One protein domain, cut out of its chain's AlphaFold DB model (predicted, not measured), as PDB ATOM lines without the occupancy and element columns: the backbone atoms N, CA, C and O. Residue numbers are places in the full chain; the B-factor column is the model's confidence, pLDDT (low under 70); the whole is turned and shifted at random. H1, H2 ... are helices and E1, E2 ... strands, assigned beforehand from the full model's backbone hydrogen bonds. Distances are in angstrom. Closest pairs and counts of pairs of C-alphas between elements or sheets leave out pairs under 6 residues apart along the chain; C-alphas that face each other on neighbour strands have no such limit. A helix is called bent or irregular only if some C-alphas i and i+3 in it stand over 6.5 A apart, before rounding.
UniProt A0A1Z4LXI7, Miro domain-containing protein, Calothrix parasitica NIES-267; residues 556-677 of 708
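What this domain is: This is residues 556 to 677 of the 708 residues of the protein "Miro domain-containing protein" of Calothrix parasitica NIES-267 (UniProt A0A1Z4LXI7). The model is an elongated body of two lobes set end to end, with H3 running from the first into the second along the long axis. In the first lobe H1 and H2 make a corner, and the little two-stranded sheet E1 E2 lies at the foot of H1; in the second, H3, H5 and H6 stand steeply to one another, and H4 and a second small sheet, E3 E4, make the far end. The 122 printed residues include six named helices and four named strands, in the order E1 H1 H2 E2 H3 H4 E3 H5 H6 E4, and the class is mostly helix. Each sheet is a single antiparallel pair. The whole is only just compact, close to loose, with a radius of gyration of the C-alphas of 16.0 A and spans of 52 by 28 by 24 A.

Where its parts are: E1 is residues 556 to 558, with C-alpha 556 at (150.949, 129.901, 144.661), and its partner E2 is residues 602 to 604. H1 covers residues 559 to 568 and is 14.2 A long; H2 covers residues 574 to 586 and is 18.8 A long. H3, residues 607 to 618, measures 16.9 A and begins with C-alpha 607 at (146.455, 121.987, 143.454). H4 is residues 621 to 625, E3 is residues 629 to 631, and H5, residues 632 to 638, is 9.8 A long. H6, residues 645 to 657, is 19.6 A long; it is irregular, with C-alphas 646 and 649 lying 8.3 A apart where about 5 A is found in a regular helix. E4, residues 670 to 672, ends with C-alpha 672 at (132.478, 128.652, 126.630).

How they stand to each other: E1 and E2 are antiparallel at 162 degrees, with N 557 and O 603 within hydrogen-bond range at 2.9 A, and N 603 and O 557 also at 2.9 A. H1 follows E1 by a tight link with 0 residues between them, and the closest C-alphas of H1 and E2 are those of Arg 559 and Tyr 602, 5.2 A apart. H1 and H2 only just touch, with 3 pairs of C-alphas within 8 A, the closest being Cys 566 and Met 577 at 6.5 A; H2 does so with residues 574 to 577 alone, and the lines are about perpendicular at 75 degrees. H1 and H2 are both apart from H3, H5 and H6. The packing of helices is mostly crossed. H3, with residues 610 to 614, touches H6, about perpendicular at 83 degrees; the closest C-alphas are those of Val 614 and Met 655, 6.7 A. H3 and H5 only just touch, with 3 pairs within 8 A, the closest C-alphas being those of Val 617 and Ile 638 at 6.7 A. H5 and H6 only just touch too, with 3 pairs, the closest C-alphas being those of Ala 636 and Gln 648 at 6.9 A; they run opposite ways at a steep tilt of 67 degrees, only just short of about perpendicular. H4 and H5 are near each other, with 5 pairs of C-alphas within 10 A. E3 and E4 are antiparallel at 147 degrees, with N 671 and O 630 at 2.8 A, within hydrogen-bond range. Every O i to N i+4 pair is within range in H1, H2, H4 and H5; the counts are 7 of 8 in H3 and 7 of 9 in H6.

The domain as a whole: The two C-alphas farthest apart are those of Asn 570 and Glu 625, 51.8 A. The printed part has no cut. The long links are H2 to E2, residues 587 to 601, and H6 to E4, residues 658 to 669, of which residues 662 to 663 pair antiparallel with residues 671 to 672 of E4. The mean pLDDT of the printed part is 87.9, and residue 586 is under 70.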
ATOM      1  N   TYR A 556     150.066 129.808 145.816       94.69
ATOM      2  CA  TYR A 556     150.949 129.901 144.661       94.69
ATOM      3  C   TYR A 556     152.120 130.834 144.985       94.69
ATOM      4  O   TYR A 556     152.032 131.679 145.880       94.69
ATOM      5  N   ILE A 557     153.214 130.684 144.244       95.88
ATOM      6  CA  ILE A 557     154.386 131.561 144.303       95.88
ATOM      7  C   ILE A 557     154.847 131.911 142.896       95.88
ATOM      8  O   ILE A 557     154.649 131.146 141.953       95.88
ATOM      9  N   SER A 558     155.483 133.070 142.745       95.69
ATOM     10  CA  SER A 558     156.155 133.412 141.489       95.69
ATOM     11  C   SER A 558     157.348 132.488 141.242       95.69
ATOM     12  O   SER A 558     157.955 131.952 142.174       95.69
ATOM     13  N   ARG A 559     157.748 132.353 139.979       94.31
ATOM     14  CA  ARG A 559     158.919 131.563 139.592       94.31
ATOM     15  C   ARG A 559     160.208 132.026 140.280       94.31
ATOM     16  O   ARG A 559     161.019 131.194 140.666       94.31
ATOM     17  N   GLU A 560     160.379 133.329 140.492       94.69
ATOM     18  CA  GLU A 560     161.546 133.857 141.217       94.69
ATOM     19  C   GLU A 560     161.529 133.470 142.703       94.69
ATOM     20  O   GLU A 560     162.567 133.148 143.274       94.69
ATOM     21  N   GLN A 561     160.354 133.423 143.332       95.75
ATOM     22  CA  GLN A 561     160.227 132.922 144.706       95.75
ATOM     23  C   GLN A 561     160.471 131.411 144.783       95.75
ATOM     24  O   GLN A 561     161.075 130.948 145.748       95.75
ATOM     25  N   TYR A 562     160.044 130.649 143.772       95.31
ATOM     26  CA  TYR A 562     160.366 129.225 143.666       95.31
ATOM     27  C   TYR A 562     161.880 129.007 143.563       95.31
ATOM     28  O   TYR A 562     162.451 128.205 144.293       95.31
ATOM     29  N   TYR A 563     162.549 129.793 142.722       94.06
ATOM     30  CA  TYR A 563     164.000 129.788 142.605       94.06
ATOM     31  C   TYR A 563     164.713 130.094 143.924       94.06
ATOM     32  O   TYR A 563     165.624 129.362 144.300       94.06
ATOM     33  N   GLN A 564     164.269 131.109 144.665       93.38
ATOM     34  CA  GLN A 564     164.812 131.417 145.993       93.38
ATOM     35  C   GLN A 564     164.583 130.277 146.998       93.38
ATOM     36  O   GLN A 564     165.464 129.966 147.801       93.38
ATOM     37  N   LEU A 565     163.414 129.628 146.945       93.31
ATOM     38  CA  LEU A 565     163.096 128.465 147.775       93.31
ATOM     39  C   LEU A 565     164.044 127.297 147.469       93.31
ATOM     40  O   LEU A 565     164.553 126.665 148.396       93.31
ATOM     41  N   CYS A 566     164.342 127.044 146.193       90.88
ATOM     42  CA  CYS A 566     165.323 126.041 145.785       90.88
ATOM     43  C   CYS A 566     166.752 126.394 146.228       90.88
ATOM     44  O   CYS A 566     167.436 125.543 146.796       90.88
ATOM     45  N   GLU A 567     167.179 127.646 146.031       89.62
ATOM     46  CA  GLU A 567     168.509 128.133 146.432       89.62
ATOM     47  C   GLU A 567     168.731 127.981 147.940       89.62
ATOM     48  O   GLU A 567     169.776 127.495 148.369       89.62
ATOM     49  N   THR A 568     167.717 128.310 148.745       89.75
ATOM     50  CA  THR A 568     167.747 128.162 150.212       89.75
ATOM     51  C   THR A 568     167.920 126.700 150.644       89.75
ATOM     52  O   THR A 568     168.437 126.423 151.724       89.75
ATOM     53  N   ASN A 569     167.531 125.754 149.788       85.75
ATOM     54  CA  ASN A 569     167.672 124.319 150.013       85.75
ATOM     55  C   ASN A 569     168.894 123.705 149.302       85.75
ATOM     56  O   ASN A 569     169.003 122.484 149.244       85.75
ATOM     57  N   ASN A 570     169.846 124.523 148.834       84.00
ATOM     58  CA  ASN A 570     171.093 124.128 148.155       84.00
ATOM     59  C   ASN A 570     170.944 123.578 146.725       84.00
ATOM     60  O   ASN A 570     171.875 122.957 146.213       84.00
ATOM     61  N   LEU A 571     169.828 123.836 146.041       83.38
ATOM     62  CA  LEU A 571     169.732 123.628 144.594       83.38
ATOM     63  C   LEU A 571     169.925 124.979 143.913       83.38
ATOM     64  O   LEU A 571     169.083 125.848 144.086       83.38
ATOM     65  N   THR A 572     171.028 125.188 143.187       84.00
ATOM     66  CA  THR A 572     171.400 126.515 142.642       84.00
ATOM     67  C   THR A 572     171.310 126.616 141.119       84.00
ATOM     68  O   THR A 572     171.086 127.709 140.595       84.00
ATOM     69  N   ASP A 573     171.423 125.502 140.392       83.25
ATOM     70  CA  ASP A 573     171.280 125.511 138.938       83.25
ATOM     71  C   ASP A 573     169.811 125.719 138.527       83.25
ATOM     72  O   ASP A 573     168.902 124.996 138.936       83.25
ATOM     73  N   ARG A 574     169.564 126.733 137.691       84.69
ATOM     74  CA  ARG A 574     168.213 127.121 137.258       84.69
ATOM     75  C   ARG A 574     167.517 126.049 136.415       84.69
ATOM     76  O   ARG A 574     166.291 125.961 136.462       84.69
ATOM     77  N   LYS A 575     168.259 125.265 135.628       79.94
ATOM     78  CA  LYS A 575     167.678 124.174 134.832       79.94
ATOM     79  C   LYS A 575     167.255 123.037 135.746       79.94
ATOM     80  O   LYS A 575     166.174 122.497 135.552       79.94
ATOM     81  N   ASP A 576     168.049 122.752 136.767       79.75
ATOM     82  CA  ASP A 576     167.751 121.727 137.764       79.75
ATOM     83  C   ASP A 576     166.511 122.072 138.592       79.75
ATOM     84  O   ASP A 576     165.673 121.210 138.843       79.75
ATOM     85  N   MET A 577     166.350 123.344 138.963       88.44
ATOM     86  CA  MET A 577     165.137 123.835 139.629       88.44
ATOM     87  C   MET A 577     163.897 123.635 138.757       88.44
ATOM     88  O   MET A 577     162.887 123.101 139.204       88.44
ATOM     89  N   LEU A 578     163.962 124.065 137.494       86.62
ATOM     90  CA  LEU A 578     162.852 123.903 136.556       86.62
ATOM     91  C   LEU A 578     162.528 122.426 136.328       86.62
ATOM     92  O   LEU A 578     161.363 122.034 136.324       86.62
ATOM     93  N   PHE A 579     163.551 121.592 136.221       79.44
ATOM     94  CA  PHE A 579     163.395 120.155 136.101       79.44
ATOM     95  C   PHE A 579     162.674 119.541 137.310       79.44
ATOM     96  O   PHE A 579     161.656 118.871 137.140       79.44
ATOM     97  N   LEU A 580     163.126 119.857 138.528       85.75
ATOM     98  CA  LEU A 580     162.469 119.426 139.762       85.75
ATOM     99  C   LEU A 580     161.003 119.873 139.802       85.75
ATOM    100  O   LEU A 580     160.127 119.088 140.147       85.75
ATOM    101  N   SER A 581     160.705 121.112 139.409       88.56
ATOM    102  CA  SER A 581     159.318 121.587 139.380       88.56
ATOM    103  C   SER A 581     158.431 120.817 138.393       88.56
ATOM    104  O   SER A 581     157.255 120.626 138.683       88.56
ATOM    105  N   SER A 582     158.981 120.348 137.263       79.69
ATOM    106  CA  SER A 582     158.257 119.481 136.320       79.69
ATOM    107  C   SER A 582     157.992 118.115 136.942       79.69
ATOM    108  O   SER A 582     156.871 117.629 136.922       79.69
ATOM    109  N   PHE A 583     159.007 117.532 137.581       76.75
ATOM    110  CA  PHE A 583     158.864 116.260 138.282       76.75
ATOM    111  C   PHE A 583     157.798 116.322 139.390       76.75
ATOM    112  O   PHE A 583     156.937 115.453 139.490       76.75
ATOM    113  N   LEU A 584     157.802 117.385 140.199       80.81
ATOM    114  CA  LEU A 584     156.790 117.598 141.238       80.81
ATOM    115  C   LEU A 584     155.397 117.897 140.662       80.81
ATOM    116  O   LEU A 584     154.396 117.576 141.308       80.81
ATOM    117  N   HIS A 585     155.328 118.489 139.465       79.94
ATOM    118  CA  HIS A 585     154.082 118.663 138.727       79.94
ATOM    119  C   HIS A 585     153.464 117.324 138.325       79.94
ATOM    120  O   HIS A 585     152.293 117.088 138.619       79.94
ATOM    121  N   ASP A 586     154.264 116.427 137.755       69.50
ATOM    122  CA  ASP A 586     153.818 115.095 137.334       69.50
ATOM    123  C   ASP A 586     153.396 114.237 138.547       69.50
ATOM    124  O   ASP A 586     152.361 113.561 138.540       69.50
ATOM    125  N   LEU A 587     154.113 114.366 139.673       70.69
ATOM    126  CA  LEU A 587     153.717 113.774 140.956       70.69
ATOM    127  C   LEU A 587     152.467 114.417 141.580       70.69
ATOM    128  O   LEU A 587     151.970 113.919 142.588       70.69
ATOM    129  N   GLY A 588     151.917 115.489 141.009       70.50
ATOM    130  CA  GLY A 588     150.738 116.185 141.531       70.50
ATOM    131  C   GLY A 588     150.965 116.898 142.867       70.50
ATOM    132  O   GLY A 588     149.995 117.210 143.551       70.50
ATOM    133  N   VAL A 589     152.223 117.145 143.247       78.06
ATOM    134  CA  VAL A 589     152.575 117.901 144.462       78.06
ATOM    135  C   VAL A 589     152.271 119.387 144.267       78.06
ATOM    136  O   VAL A 589     151.754 120.048 145.161       78.06
ATOM    137  N   CYS A 590     152.566 119.912 143.079       85.62
ATOM    138  CA  CYS A 590     152.281 121.288 142.677       85.62
ATOM    139  C   CYS A 590     151.822 121.330 141.211       85.62
ATOM    140  O   CYS A 590     151.849 120.315 140.523       85.62
ATOM    141  N   LEU A 591     151.424 122.493 140.690       84.94
ATOM    142  CA  LEU A 591     151.193 122.680 139.253       84.94
ATOM    143  C   LEU A 591     152.146 123.734 138.688       84.94
ATOM    144  O   LEU A 591     152.182 124.861 139.186       84.94
ATOM    145  N   HIS A 592     152.902 123.381 137.644       89.50
ATOM    146  CA  HIS A 592     153.818 124.307 136.977       89.50
ATOM    147  C   HIS A 592     153.915 124.027 135.471       89.50
ATOM    148  O   HIS A 592     154.555 123.073 135.038       89.50
ATOM    149  N   PHE A 593     153.306 124.900 134.667       87.69
ATOM    150  CA  PHE A 593     153.215 124.759 133.210       87.69
ATOM    151  C   PHE A 593     154.276 125.617 132.516       87.69
ATOM    152  O   PHE A 593     154.040 126.774 132.166       87.69
ATOM    153  N   GLN A 594     155.474 125.062 132.348       85.75
ATOM    154  CA  GLN A 594     156.657 125.800 131.882       85.75
ATOM    155  C   GLN A 594     156.602 126.214 130.404       85.75
ATOM    156  O   GLN A 594     157.268 127.168 129.998       85.75
ATOM    157  N   ASP A 595     155.817 125.498 129.605       86.25
ATOM    158  CA  ASP A 595     155.614 125.711 128.173       86.25
ATOM    159  C   ASP A 595     154.518 126.751 127.873       86.25
ATOM    160  O   ASP A 595     154.399 127.227 126.745       86.25
ATOM    161  N   ASP A 596     153.713 127.129 128.869       91.25
ATOM    162  CA  ASP A 596     152.647 128.117 128.730       91.25
ATOM    163  C   ASP A 596     153.159 129.552 128.881       91.25
ATOM    164  O   ASP A 596     153.937 129.864 129.776       91.25
ATOM    165  N   SER A 597     152.703 130.471 128.031       90.75
ATOM    166  CA  SER A 597     153.161 131.862 128.071       90.75
ATOM    167  C   SER A 597     152.789 132.609 129.351       90.75
ATOM    168  O   SER A 597     153.532 133.509 129.736       90.75
ATOM    169  N   THR A 598     151.673 132.251 129.985       92.38
ATOM    170  CA  THR A 598     151.116 132.934 131.158       92.38
ATOM    171  C   THR A 598     151.453 132.156 132.427       92.38
ATOM    172  O   THR A 598     152.033 132.705 133.362       92.38
ATOM    173  N   LEU A 599     151.178 130.848 132.441       92.12
ATOM    174  CA  LEU A 599     151.331 130.013 133.637       92.12
ATOM    175  C   LEU A 599     152.793 129.740 134.016       92.12
ATOM    176  O   LEU A 599     153.066 129.522 135.194       92.12
ATOM    177  N   LYS A 600     153.757 129.828 133.083       92.44
ATOM    178  CA  LYS A 600     155.197 129.613 133.371       92.44
ATOM    179  C   LYS A 600     155.790 130.551 134.423       92.44
ATOM    180  O   LYS A 600     156.950 130.400 134.807       92.44
ATOM    181  N   HIS A 601     155.070 131.611 134.780       94.38
ATOM    182  CA  HIS A 601     155.511 132.615 135.737       94.38
ATOM    183  C   HIS A 601     155.176 132.246 137.184       94.38
ATOM    184  O   HIS A 601     155.715 132.880 138.094       94.38
ATOM    185  N   TYR A 602     154.360 131.213 137.399       94.94
ATOM    186  CA  TYR A 602     153.875 130.819 138.714       94.94
ATOM    187  C   TYR A 602     153.970 129.312 138.933       94.94
ATOM    188  O   TYR A 602     153.720 128.510 138.037       94.94
ATOM    189  N   VAL A 603     154.281 128.939 140.170       93.94
ATOM    190  CA  VAL A 603     154.154 127.573 140.672       93.94
ATOM    191  C   VAL A 603     152.964 127.561 141.621       93.94
ATOM    192  O   VAL A 603     152.982 128.225 142.660       93.94
ATOM    193  N   ILE A 604     151.909 126.836 141.259       91.88
ATOM    194  CA  ILE A 604     150.735 126.649 142.112       91.88
ATOM    195  C   ILE A 604     151.084 125.565 143.129       91.88
ATOM    196  O   ILE A 604     151.186 124.392 142.779       91.88
ATOM    197  N   LEU A 605     151.282 125.956 144.385       90.19
ATOM    198  CA  LEU A 605     151.715 125.056 145.457       90.19
ATOM    199  C   LEU A 605     150.575 124.189 145.992       90.19
ATOM    200  O   LEU A 605     150.825 123.106 146.504       90.19
ATOM    201  N   LYS A 606     149.325 124.659 145.879       87.44
ATOM    202  CA  LYS A 606     148.130 123.941 146.335       87.44
ATOM    203  C   LYS A 606     147.233 123.609 145.136       87.44
ATOM    204  O   LYS A 606     146.428 124.456 144.740       87.44
ATOM    205  N   PRO A 607     147.334 122.403 144.548       78.81
ATOM    206  CA  PRO A 607     146.455 121.987 143.454       78.81
ATOM    207  C   PRO A 607     144.962 122.126 143.795       78.81
ATOM    208  O   PRO A 607     144.195 122.607 142.965       78.81
ATOM    209  N   GLU A 608     144.573 121.825 145.038       76.69
ATOM    210  CA  GLU A 608     143.199 121.989 145.548       76.69
ATOM    211  C   GLU A 608     142.680 123.431 145.458       76.69
ATOM    212  O   GLU A 608     141.508 123.682 145.188       76.69
ATOM    213  N   TRP A 609     143.543 124.427 145.679       88.00
ATOM    214  CA  TRP A 609     143.139 125.829 145.548       88.00
ATOM    215  C   TRP A 609     142.747 126.149 144.103       88.00
ATOM    216  O   TRP A 609     141.746 126.837 143.875       88.00
ATOM    217  N   ALA A 610     143.512 125.626 143.143       84.31
ATOM    218  CA  ALA A 610     143.270 125.838 141.726       84.31
ATOM    219  C   ALA A 610     142.026 125.088 141.242       84.31
ATOM    220  O   ALA A 610     141.213 125.665 140.523       84.31
ATOM    221  N   THR A 611     141.819 123.843 141.676       77.31
ATOM    222  CA  THR A 611     140.612 123.079 141.328       77.31
ATOM    223  C   THR A 611     139.356 123.731 141.886       77.31
ATOM    224  O   THR A 611     138.399 123.940 141.147       77.31
ATOM    225  N   ASN A 612     139.388 124.181 143.141       81.44
ATOM    226  CA  ASN A 612     138.286 124.926 143.749       81.44
ATOM    227  C   ASN A 612     137.943 126.210 142.980       81.44
ATOM    228  O   ASN A 612     136.772 126.579 142.880       81.44
ATOM    229  N   ALA A 613     138.934 126.893 142.401       87.25
ATOM    230  CA  ALA A 613     138.676 128.049 141.547       87.25
ATOM    231  C   ALA A 613     137.916 127.669 140.268       87.25
ATOM    232  O   ALA A 613     136.977 128.370 139.890       87.25
ATOM    233  N   VAL A 614     138.292 126.556 139.631       85.38
ATOM    234  CA  VAL A 614     137.608 126.020 138.446       85.38
ATOM    235  C   VAL A 614     136.161 125.652 138.777       85.38
ATOM    236  O   VAL A 614     135.253 126.050 138.046       85.38
ATOM    237  N   TYR A 615     135.927 124.955 139.893       80.88
ATOM    238  CA  TYR A 615     134.581 124.551 140.316       80.88
ATOM    239  C   TYR A 615     133.667 125.750 140.560       80.88
ATOM    240  O   TYR A 615     132.558 125.787 140.035       80.88
ATOM    241  N   LYS A 616     134.174 126.817 141.191       87.00
ATOM    242  CA  LYS A 616     133.413 128.068 141.362       87.00
ATOM    243  C   LYS A 616     132.855 128.651 140.060       87.00
ATOM    244  O   LYS A 616     131.835 129.331 140.113       87.00
ATOM    245  N   VAL A 617     133.516 128.431 138.921       88.75
ATOM    246  CA  VAL A 617     133.019 128.870 137.606       88.75
ATOM    247  C   VAL A 617     131.981 127.895 137.067       88.75
ATOM    248  O   VAL A 617     130.917 128.326 136.630       88.75
ATOM    249  N   LEU A 618     132.279 126.595 137.112       84.69
ATOM    250  CA  LEU A 618     131.406 125.558 136.555       84.69
ATOM    251  C   LEU A 618     130.079 125.418 137.318       84.69
ATOM    252  O   LEU A 618     129.067 125.099 136.701       84.69
ATOM    253  N   ASP A 619     130.077 125.727 138.613       84.62
ATOM    254  CA  ASP A 619     128.900 125.653 139.489       84.62
ATOM    255  C   ASP A 619     128.152 126.984 139.599       84.62
ATOM    256  O   ASP A 619     127.134 127.106 140.289       84.62
ATOM    257  N   ASN A 620     128.654 128.026 138.934       90.06
ATOM    258  CA  ASN A 620     128.017 129.324 138.983       90.06
ATOM    259  C   ASN A 620     126.673 129.288 138.242       90.06
ATOM    260  O   ASN A 620     126.613 129.015 137.044       90.06
ATOM    261  N   LYS A 621     125.591 129.648 138.944       89.06
ATOM    262  CA  LYS A 621     124.229 129.640 138.385       89.06
ATOM    263  C   LYS A 621     124.099 130.449 137.097       89.06
ATOM    264  O   LYS A 621     123.478 129.961 136.164       89.06
ATOM    265  N   ALA A 622     124.710 131.634 137.020       90.06
ATOM    266  CA  ALA A 622     124.626 132.470 135.824       90.06
ATOM    267  C   ALA A 622     125.351 131.826 134.632       90.06
ATOM    268  O   ALA A 622     124.847 131.861 133.515       90.06
ATOM    269  N   VAL A 623     126.496 131.178 134.874       91.25
ATOM    270  CA  VAL A 623     127.242 130.448 133.836       91.25
ATOM    271  C   VAL A 623     126.446 129.240 133.336       91.25
ATOM    272  O   VAL A 623     126.370 129.013 132.130       91.25
ATOM    273  N   ILE A 624     125.808 128.493 134.241       88.06
ATOM    274  CA  ILE A 624     124.948 127.350 133.898       88.06
ATOM    275  C   ILE A 624     123.717 127.813 133.103       88.06
ATOM    276  O   ILE A 624     123.413 127.247 132.053       88.06
ATOM    277  N   GLU A 625     123.029 128.862 133.561       89.06
ATOM    278  CA  GLU A 625     121.861 129.443 132.882       89.06
ATOM    279  C   GLU A 625     122.219 129.991 131.489       89.06
ATOM    280  O   GLU A 625     121.428 129.863 130.553       89.06
ATOM    281  N   ASN A 626     123.442 130.503 131.317       90.69
ATOM    282  CA  ASN A 626     123.993 130.948 130.034       90.69
ATOM    283  C   ASN A 626     124.616 129.814 129.195       90.69
ATOM    284  O   ASN A 626     125.419 130.081 128.297       90.69
ATOM    285  N   LEU A 627     124.260 128.548 129.451       88.94
ATOM    286  CA  LEU A 627     124.725 127.375 128.692       88.94
ATOM    287  C   LEU A 627     126.259 127.273 128.623       88.94
ATOM    288  O   LEU A 627     126.839 126.960 127.581       88.94
ATOM    289  N   GLY A 628     126.929 127.597 129.728       89.50
ATOM    290  CA  GLY A 628     128.382 127.569 129.845       89.50
ATOM    291  C   GLY A 628     129.106 128.760 129.226       89.50
ATOM    292  O   GLY A 628     130.335 128.750 129.216       89.50
ATOM    293  N   CYS A 629     128.399 129.766 128.702       92.69
ATOM    294  CA  CYS A 629     129.015 130.995 128.205       92.69
ATOM    295  C   CYS A 629     129.292 131.974 129.351       92.69
ATOM    296  O   CYS A 629     128.418 132.221 130.180       92.69
ATOM    297  N   PHE A 630     130.489 132.559 129.365       95.06
ATOM    298  CA  PHE A 630     130.885 133.560 130.357       95.06
ATOM    299  C   PHE A 630     131.942 134.532 129.818       95.06
ATOM    300  O   PHE A 630     132.608 134.285 128.810       95.06
ATOM    301  N   THR A 631     132.109 135.653 130.512       94.12
ATOM    302  CA  THR A 631     133.044 136.738 130.192       94.12
ATOM    303  C   THR A 631     134.093 136.928 131.286       94.12
ATOM    304  O   THR A 631     133.936 136.461 132.415       94.12
ATOM    305  N   LYS A 632     135.169 137.667 130.984       90.44
ATOM    306  CA  LYS A 632     136.166 138.046 132.005       90.44
ATOM    307  C   LYS A 632     135.570 138.866 133.157       90.44
ATOM    308  O   LYS A 632     136.007 138.721 134.292       90.44
ATOM    309  N   GLU A 633     134.574 139.705 132.880       89.25
ATOM    310  CA  GLU A 633     133.907 140.518 133.906       89.25
ATOM    311  C   GLU A 633     133.112 139.644 134.884       89.25
ATOM    312  O   GLU A 633     133.162 139.846 136.097       89.25
ATOM    313  N   GLU A 634     132.431 138.614 134.378       92.00
ATOM    314  CA  GLU A 634     131.738 137.633 135.217       92.00
ATOM    315  C   GLU A 634     132.723 136.797 136.038       92.00
ATOM    316  O   GLU A 634     132.489 136.593 137.230       92.00
ATOM    317  N   LEU A 635     133.863 136.391 135.462       91.81
ATOM    318  CA  LEU A 635     134.927 135.719 136.219       91.81
ATOM    319  C   LEU A 635     135.454 136.589 137.361       91.81
ATOM    320  O   LEU A 635     135.662 136.076 138.459       91.81
ATOM    321  N   ALA A 636     135.610 137.898 137.149       89.38
ATOM    322  CA  ALA A 636     136.044 138.810 138.202       89.38
ATOM    323  C   ALA A 636     135.051 138.863 139.377       89.38
ATOM    324  O   ALA A 636     135.464 138.970 140.534       89.38
ATOM    325  N   ASN A 637     133.751 138.720 139.096       90.12
ATOM    326  CA  ASN A 637     132.710 138.626 140.120       90.12
ATOM    327  C   ASN A 637     132.714 137.262 140.834       90.12
ATOM    328  O   ASN A 637     132.566 137.208 142.055       90.12
ATOM    329  N   ILE A 638     132.917 136.167 140.095       91.38
ATOM    330  CA  ILE A 638     132.991 134.798 140.642       91.38
ATOM    331  C   ILE A 638     134.227 134.638 141.544       91.38
ATOM    332  O   ILE A 638     134.150 134.105 142.654       91.38
ATOM    333  N   TRP A 639     135.368 135.157 141.097       93.75
ATOM    334  CA  TRP A 639     136.655 135.145 141.793       93.75
ATOM    335  C   TRP A 639     136.937 136.459 142.531       93.75
ATOM    336  O   TRP A 639     138.074 136.930 142.587       93.75
ATOM    337  N   ASN A 640     135.904 137.049 143.135       89.50
ATOM    338  CA  ASN A 640     136.036 138.288 143.907       89.50
ATOM    339  C   ASN A 640     136.712 138.077 145.279       89.50
ATOM    340  O   ASN A 640     137.191 139.026 145.906       89.50
ATOM    341  N   ASP A 641     136.767 136.833 145.762       87.88
ATOM    342  CA  ASP A 641     137.492 136.497 146.987       87.88
ATOM    343  C   ASP A 641     138.971 136.898 146.861       87.88
ATOM    344  O   ASP A 641     139.628 136.630 145.851       87.88
ATOM    345  N   SER A 642     139.497 137.526 147.914       85.25
ATOM    346  CA  SER A 642     140.885 137.986 148.017       85.25
ATOM    347  C   SER A 642     141.915 136.924 147.621       85.25
ATOM    348  O   SER A 642     142.943 137.261 147.048       85.25
ATOM    349  N   LYS A 643     141.619 135.637 147.845       89.25
ATOM    350  CA  LYS A 643     142.521 134.526 147.504       89.25
ATOM    351  C   LYS A 643     142.618 134.184 146.010       89.25
ATOM    352  O   LYS A 643     143.482 133.385 145.658       89.25
ATOM    353  N   TYR A 644     141.742 134.720 145.156       91.38
ATOM    354  CA  TYR A 644     141.738 134.474 143.701       91.38
ATOM    355  C   TYR A 644     141.926 135.743 142.866       91.38
ATOM    356  O   TYR A 644     142.303 135.652 141.701       91.38
ATOM    357  N   ARG A 645     141.662 136.912 143.456       88.44
ATOM    358  CA  ARG A 645     141.614 138.208 142.767       88.44
ATOM    359  C   ARG A 645     142.852 138.514 141.921       88.44
ATOM    360  O   ARG A 645     142.708 139.044 140.827       88.44
ATOM    361  N   ASP A 646     144.031 138.137 142.405       89.69
ATOM    362  CA  ASP A 646     145.307 138.451 141.752       89.69
ATOM    363  C   ASP A 646     145.746 137.404 140.708       89.69
ATOM    364  O   ASP A 646     146.792 137.567 140.095       89.69
ATOM    365  N   MET A 647     144.965 136.332 140.507       93.00
ATOM    366  CA  MET A 647     145.304 135.190 139.636       93.00
ATOM    367  C   MET A 647     144.217 134.890 138.592       93.00
ATOM    368  O   MET A 647     144.133 133.776 138.079       93.00
ATOM    369  N   GLN A 648     143.311 135.828 138.316       92.75
ATOM    370  CA  GLN A 648     142.134 135.559 137.477       92.75
ATOM    371  C   GLN A 648     142.513 135.163 136.042       92.75
ATOM    372  O   GLN A 648     141.932 134.229 135.487       92.75
ATOM    373  N   ASP A 649     143.501 135.834 135.445       92.56
ATOM    374  CA  ASP A 649     143.961 135.517 134.091       92.56
ATOM    375  C   ASP A 649     144.684 134.160 134.045       92.56
ATOM    376  O   ASP A 649     144.467 133.368 133.127       92.56
ATOM    377  N   GLU A 650     145.487 133.850 135.063       94.38
ATOM    378  CA  GLU A 650     146.173 132.572 135.226       94.38
ATOM    379  C   GLU A 650     145.177 131.427 135.430       94.38
ATOM    380  O   GLU A 650     145.295 130.386 134.792       94.38
ATOM    381  N   LEU A 651     144.158 131.601 136.271       93.12
ATOM    382  CA  LEU A 651     143.132 130.585 136.519       93.12
ATOM    383  C   LEU A 651     142.281 130.315 135.271       93.12
ATOM    384  O   LEU A 651     141.964 129.164 134.975       93.12
ATOM    385  N   LEU A 652     141.970 131.351 134.490       94.06
ATOM    386  CA  LEU A 652     141.327 131.188 133.188       94.06
ATOM    387  C   LEU A 652     142.237 130.441 132.199       94.06
ATOM    388  O   LEU A 652     141.786 129.522 131.512       94.06
ATOM    389  N   GLN A 653     143.529 130.781 132.148       93.25
ATOM    390  CA  GLN A 653     144.500 130.051 131.330       93.25
ATOM    391  C   GLN A 653     144.616 128.584 131.761       93.25
ATOM    392  O   GLN A 653     144.686 127.699 130.909       93.25
ATOM    393  N   LEU A 654     144.573 128.311 133.065       88.62
ATOM    394  CA  LEU A 654     144.573 126.962 133.617       88.62
ATOM    395  C   LEU A 654     143.351 126.167 133.144       88.62
ATOM    396  O   LEU A 654     143.504 125.038 132.683       88.62
ATOM    397  N   MET A 655     142.153 126.761 133.174       87.88
ATOM    398  CA  MET A 655     140.943 126.128 132.632       87.88
ATOM    399  C   MET A 655     141.084 125.794 131.142       87.88
ATOM    400  O   MET A 655     140.661 124.719 130.718       87.88
ATOM    401  N   MET A 656     141.687 126.679 130.344       88.88
ATOM    402  CA  MET A 656     141.935 126.418 128.920       88.88
ATOM    403  C   MET A 656     142.992 125.326 128.707       88.88
ATOM    404  O   MET A 656     142.829 124.480 127.828       88.88
ATOM    405  N   ARG A 657     144.053 125.286 129.525       84.06
ATOM    406  CA  ARG A 657     145.066 124.216 129.486       84.06
ATOM    407  C   ARG A 657     144.492 122.858 129.857       84.06
ATOM    408  O   ARG A 657     144.796 121.871 129.193       84.06
ATOM    409  N   PHE A 658     143.594 122.826 130.833       77.38
ATOM    410  CA  PHE A 658     142.779 121.658 131.143       77.38
ATOM    411  C   PHE A 658     141.617 121.461 130.165       77.38
ATOM    412  O   PHE A 658     140.755 120.629 130.411       77.38
ATOM    413  N   LYS A 659     141.551 122.187 129.042       81.25
ATOM    414  CA  LYS A 659     140.522 121.981 128.011       81.25
ATOM    415  C   LYS A 659     139.083 122.026 128.555       81.25
ATOM    416  O   LYS A 659     138.183 121.383 128.023       81.25
ATOM    417  N   LEU A 660     138.872 122.770 129.640       82.38
ATOM    418  CA  LEU A 660     137.579 122.919 130.310       82.38
ATOM    419  C   LEU A 660     136.788 124.099 129.760       82.38
ATOM    420  O   LEU A 660     135.586 124.195 129.990       82.38
ATOM    421  N   CYS A 661     137.460 125.028 129.087       90.00
ATOM    422  CA  CYS A 661     136.812 126.125 128.394       90.00
ATOM    423  C   CYS A 661     137.638 126.586 127.194       90.00
ATOM    424  O   CYS A 661     138.835 126.305 127.104       90.00
ATOM    425  N   TYR A 662     136.987 127.315 126.290       91.19
ATOM    426  CA  TYR A 662     137.589 127.812 125.059       91.19
ATOM    427  C   TYR A 662     137.138 129.240 124.763       91.19
ATOM    428  O   TYR A 662     135.983 129.578 125.036       91.19
ATOM    429  N   PRO A 663     138.001 130.079 124.165       93.06
ATOM    430  CA  PRO A 663     137.574 131.366 123.637       93.06
ATOM    431  C   PRO A 663     136.616 131.153 122.460       93.06
ATOM    432  O   PRO A 663     136.875 130.339 121.571       93.06
ATOM    433  N   ILE A 664     135.516 131.904 122.426       91.62
ATOM    434  CA  ILE A 664     134.555 131.828 121.323       91.62
ATOM    435  C   ILE A 664     135.112 132.607 120.117       91.62
ATOM    436  O   ILE A 664     135.383 133.810 120.235       91.62
ATOM    437  N   PRO A 665     135.251 131.979 118.931       87.44
ATOM    438  CA  PRO A 665     135.708 132.675 117.735       87.44
ATOM    439  C   PRO A 665     134.834 133.895 117.426       87.44
ATOM    440  O   PRO A 665     133.606 133.824 117.470       87.44
ATOM    441  N   ASN A 666     135.467 135.019 117.087       86.69
ATOM    442  CA  ASN A 666     134.805 136.287 116.748       86.69
ATOM    443  C   ASN A 666     133.993 136.946 117.887       86.69
ATOM    444  O   ASN A 666     133.258 137.899 117.631       86.69
ATOM    445  N   ARG A 667     134.146 136.499 119.144       89.19
ATOM    446  CA  ARG A 667     133.615 137.180 120.339       89.19
ATOM    447  C   ARG A 667     134.725 137.377 121.371       89.19
ATOM    448  O   ARG A 667     134.907 136.570 122.277       89.19
ATOM    449  N   LEU A 668     135.492 138.457 121.215       84.31
ATOM    450  CA  LEU A 668     136.600 138.786 122.118       84.31
ATOM    451  C   LEU A 668     136.123 138.850 123.579       84.31
ATOM    452  O   LEU A 668     135.066 139.407 123.870       84.31
ATOM    453  N   GLY A 669     136.894 138.249 124.488       87.44
ATOM    454  CA  GLY A 669     136.597 138.230 125.925       87.44
ATOM    455  C   GLY A 669     135.453 137.304 126.355       87.44
ATOM    456  O   GLY A 669     135.101 137.321 127.531       87.44
ATOM    457  N   ASN A 670     134.892 136.511 125.433       93.50
ATOM    458  CA  ASN A 670     133.847 135.531 125.721       93.50
ATOM    459  C   ASN A 670     134.404 134.109 125.613       93.50
ATOM    460  O   ASN A 670     135.124 133.773 124.668       93.50
ATOM    461  N   TYR A 671     134.013 133.273 126.563       95.00
ATOM    462  CA  TYR A 671     134.466 131.901 126.707       95.00
ATOM    463  C   TYR A 671     133.267 130.971 126.832       95.00
ATOM    464  O   TYR A 671     132.178 131.394 127.219       95.00
ATOM    465  N   ILE A 672     133.477 129.705 126.491       92.94
ATOM    466  CA  ILE A 672     132.478 128.652 126.630       92.94
ATOM    467  C   ILE A 672     133.074 127.453 127.357       92.94
ATOM    468  O   ILE A 672     134.183 127.035 127.025       92.94
ATOM    469  N   ALA A 673     132.337 126.902 128.318       90.50
ATOM    470  CA  ALA A 673     132.568 125.602 128.942       90.50
ATOM    471  C   ALA A 673     131.618 124.566 128.305       90.50
ATOM    472  O   ALA A 673     130.463 124.461 128.728       90.50
ATOM    473  N   PRO A 674     132.045 123.814 127.267       86.75
ATOM    474  CA  PRO A 674     131.144 122.980 126.466       86.75
ATOM    475  C   PRO A 674     130.457 121.858 127.252       86.75
ATOM    476  O   PRO A 674     129.406 121.372 126.852       86.75
ATOM    477  N   GLN A 675     131.032 121.447 128.379       79.25
ATOM    478  CA  GLN A 675     130.463 120.467 129.301       79.25
ATOM    479  C   GLN A 675     129.163 120.925 129.974       79.25
ATOM    480  O   GLN A 675     128.438 120.083 130.493       79.25
ATOM    481  N   LEU A 676     128.869 122.230 129.959       85.38
ATOM    482  CA  LEU A 676     127.622 122.806 130.468       85.38
ATOM    483  C   LEU A 676     126.563 123.008 129.369       85.38
ATOM    484  O   LEU A 676     125.482 123.524 129.647       85.38
ATOM    485  N   LEU A 677     126.855 122.625 128.121       84.19
ATOM    486  CA  LEU A 677     125.875 122.684 127.038       84.19
ATOM    487  C   LEU A 677     124.730 121.697 127.276       84.19
ATOM    488  O   LEU A 677     124.915 120.612 127.830       84.19
TER     489      LEU A 677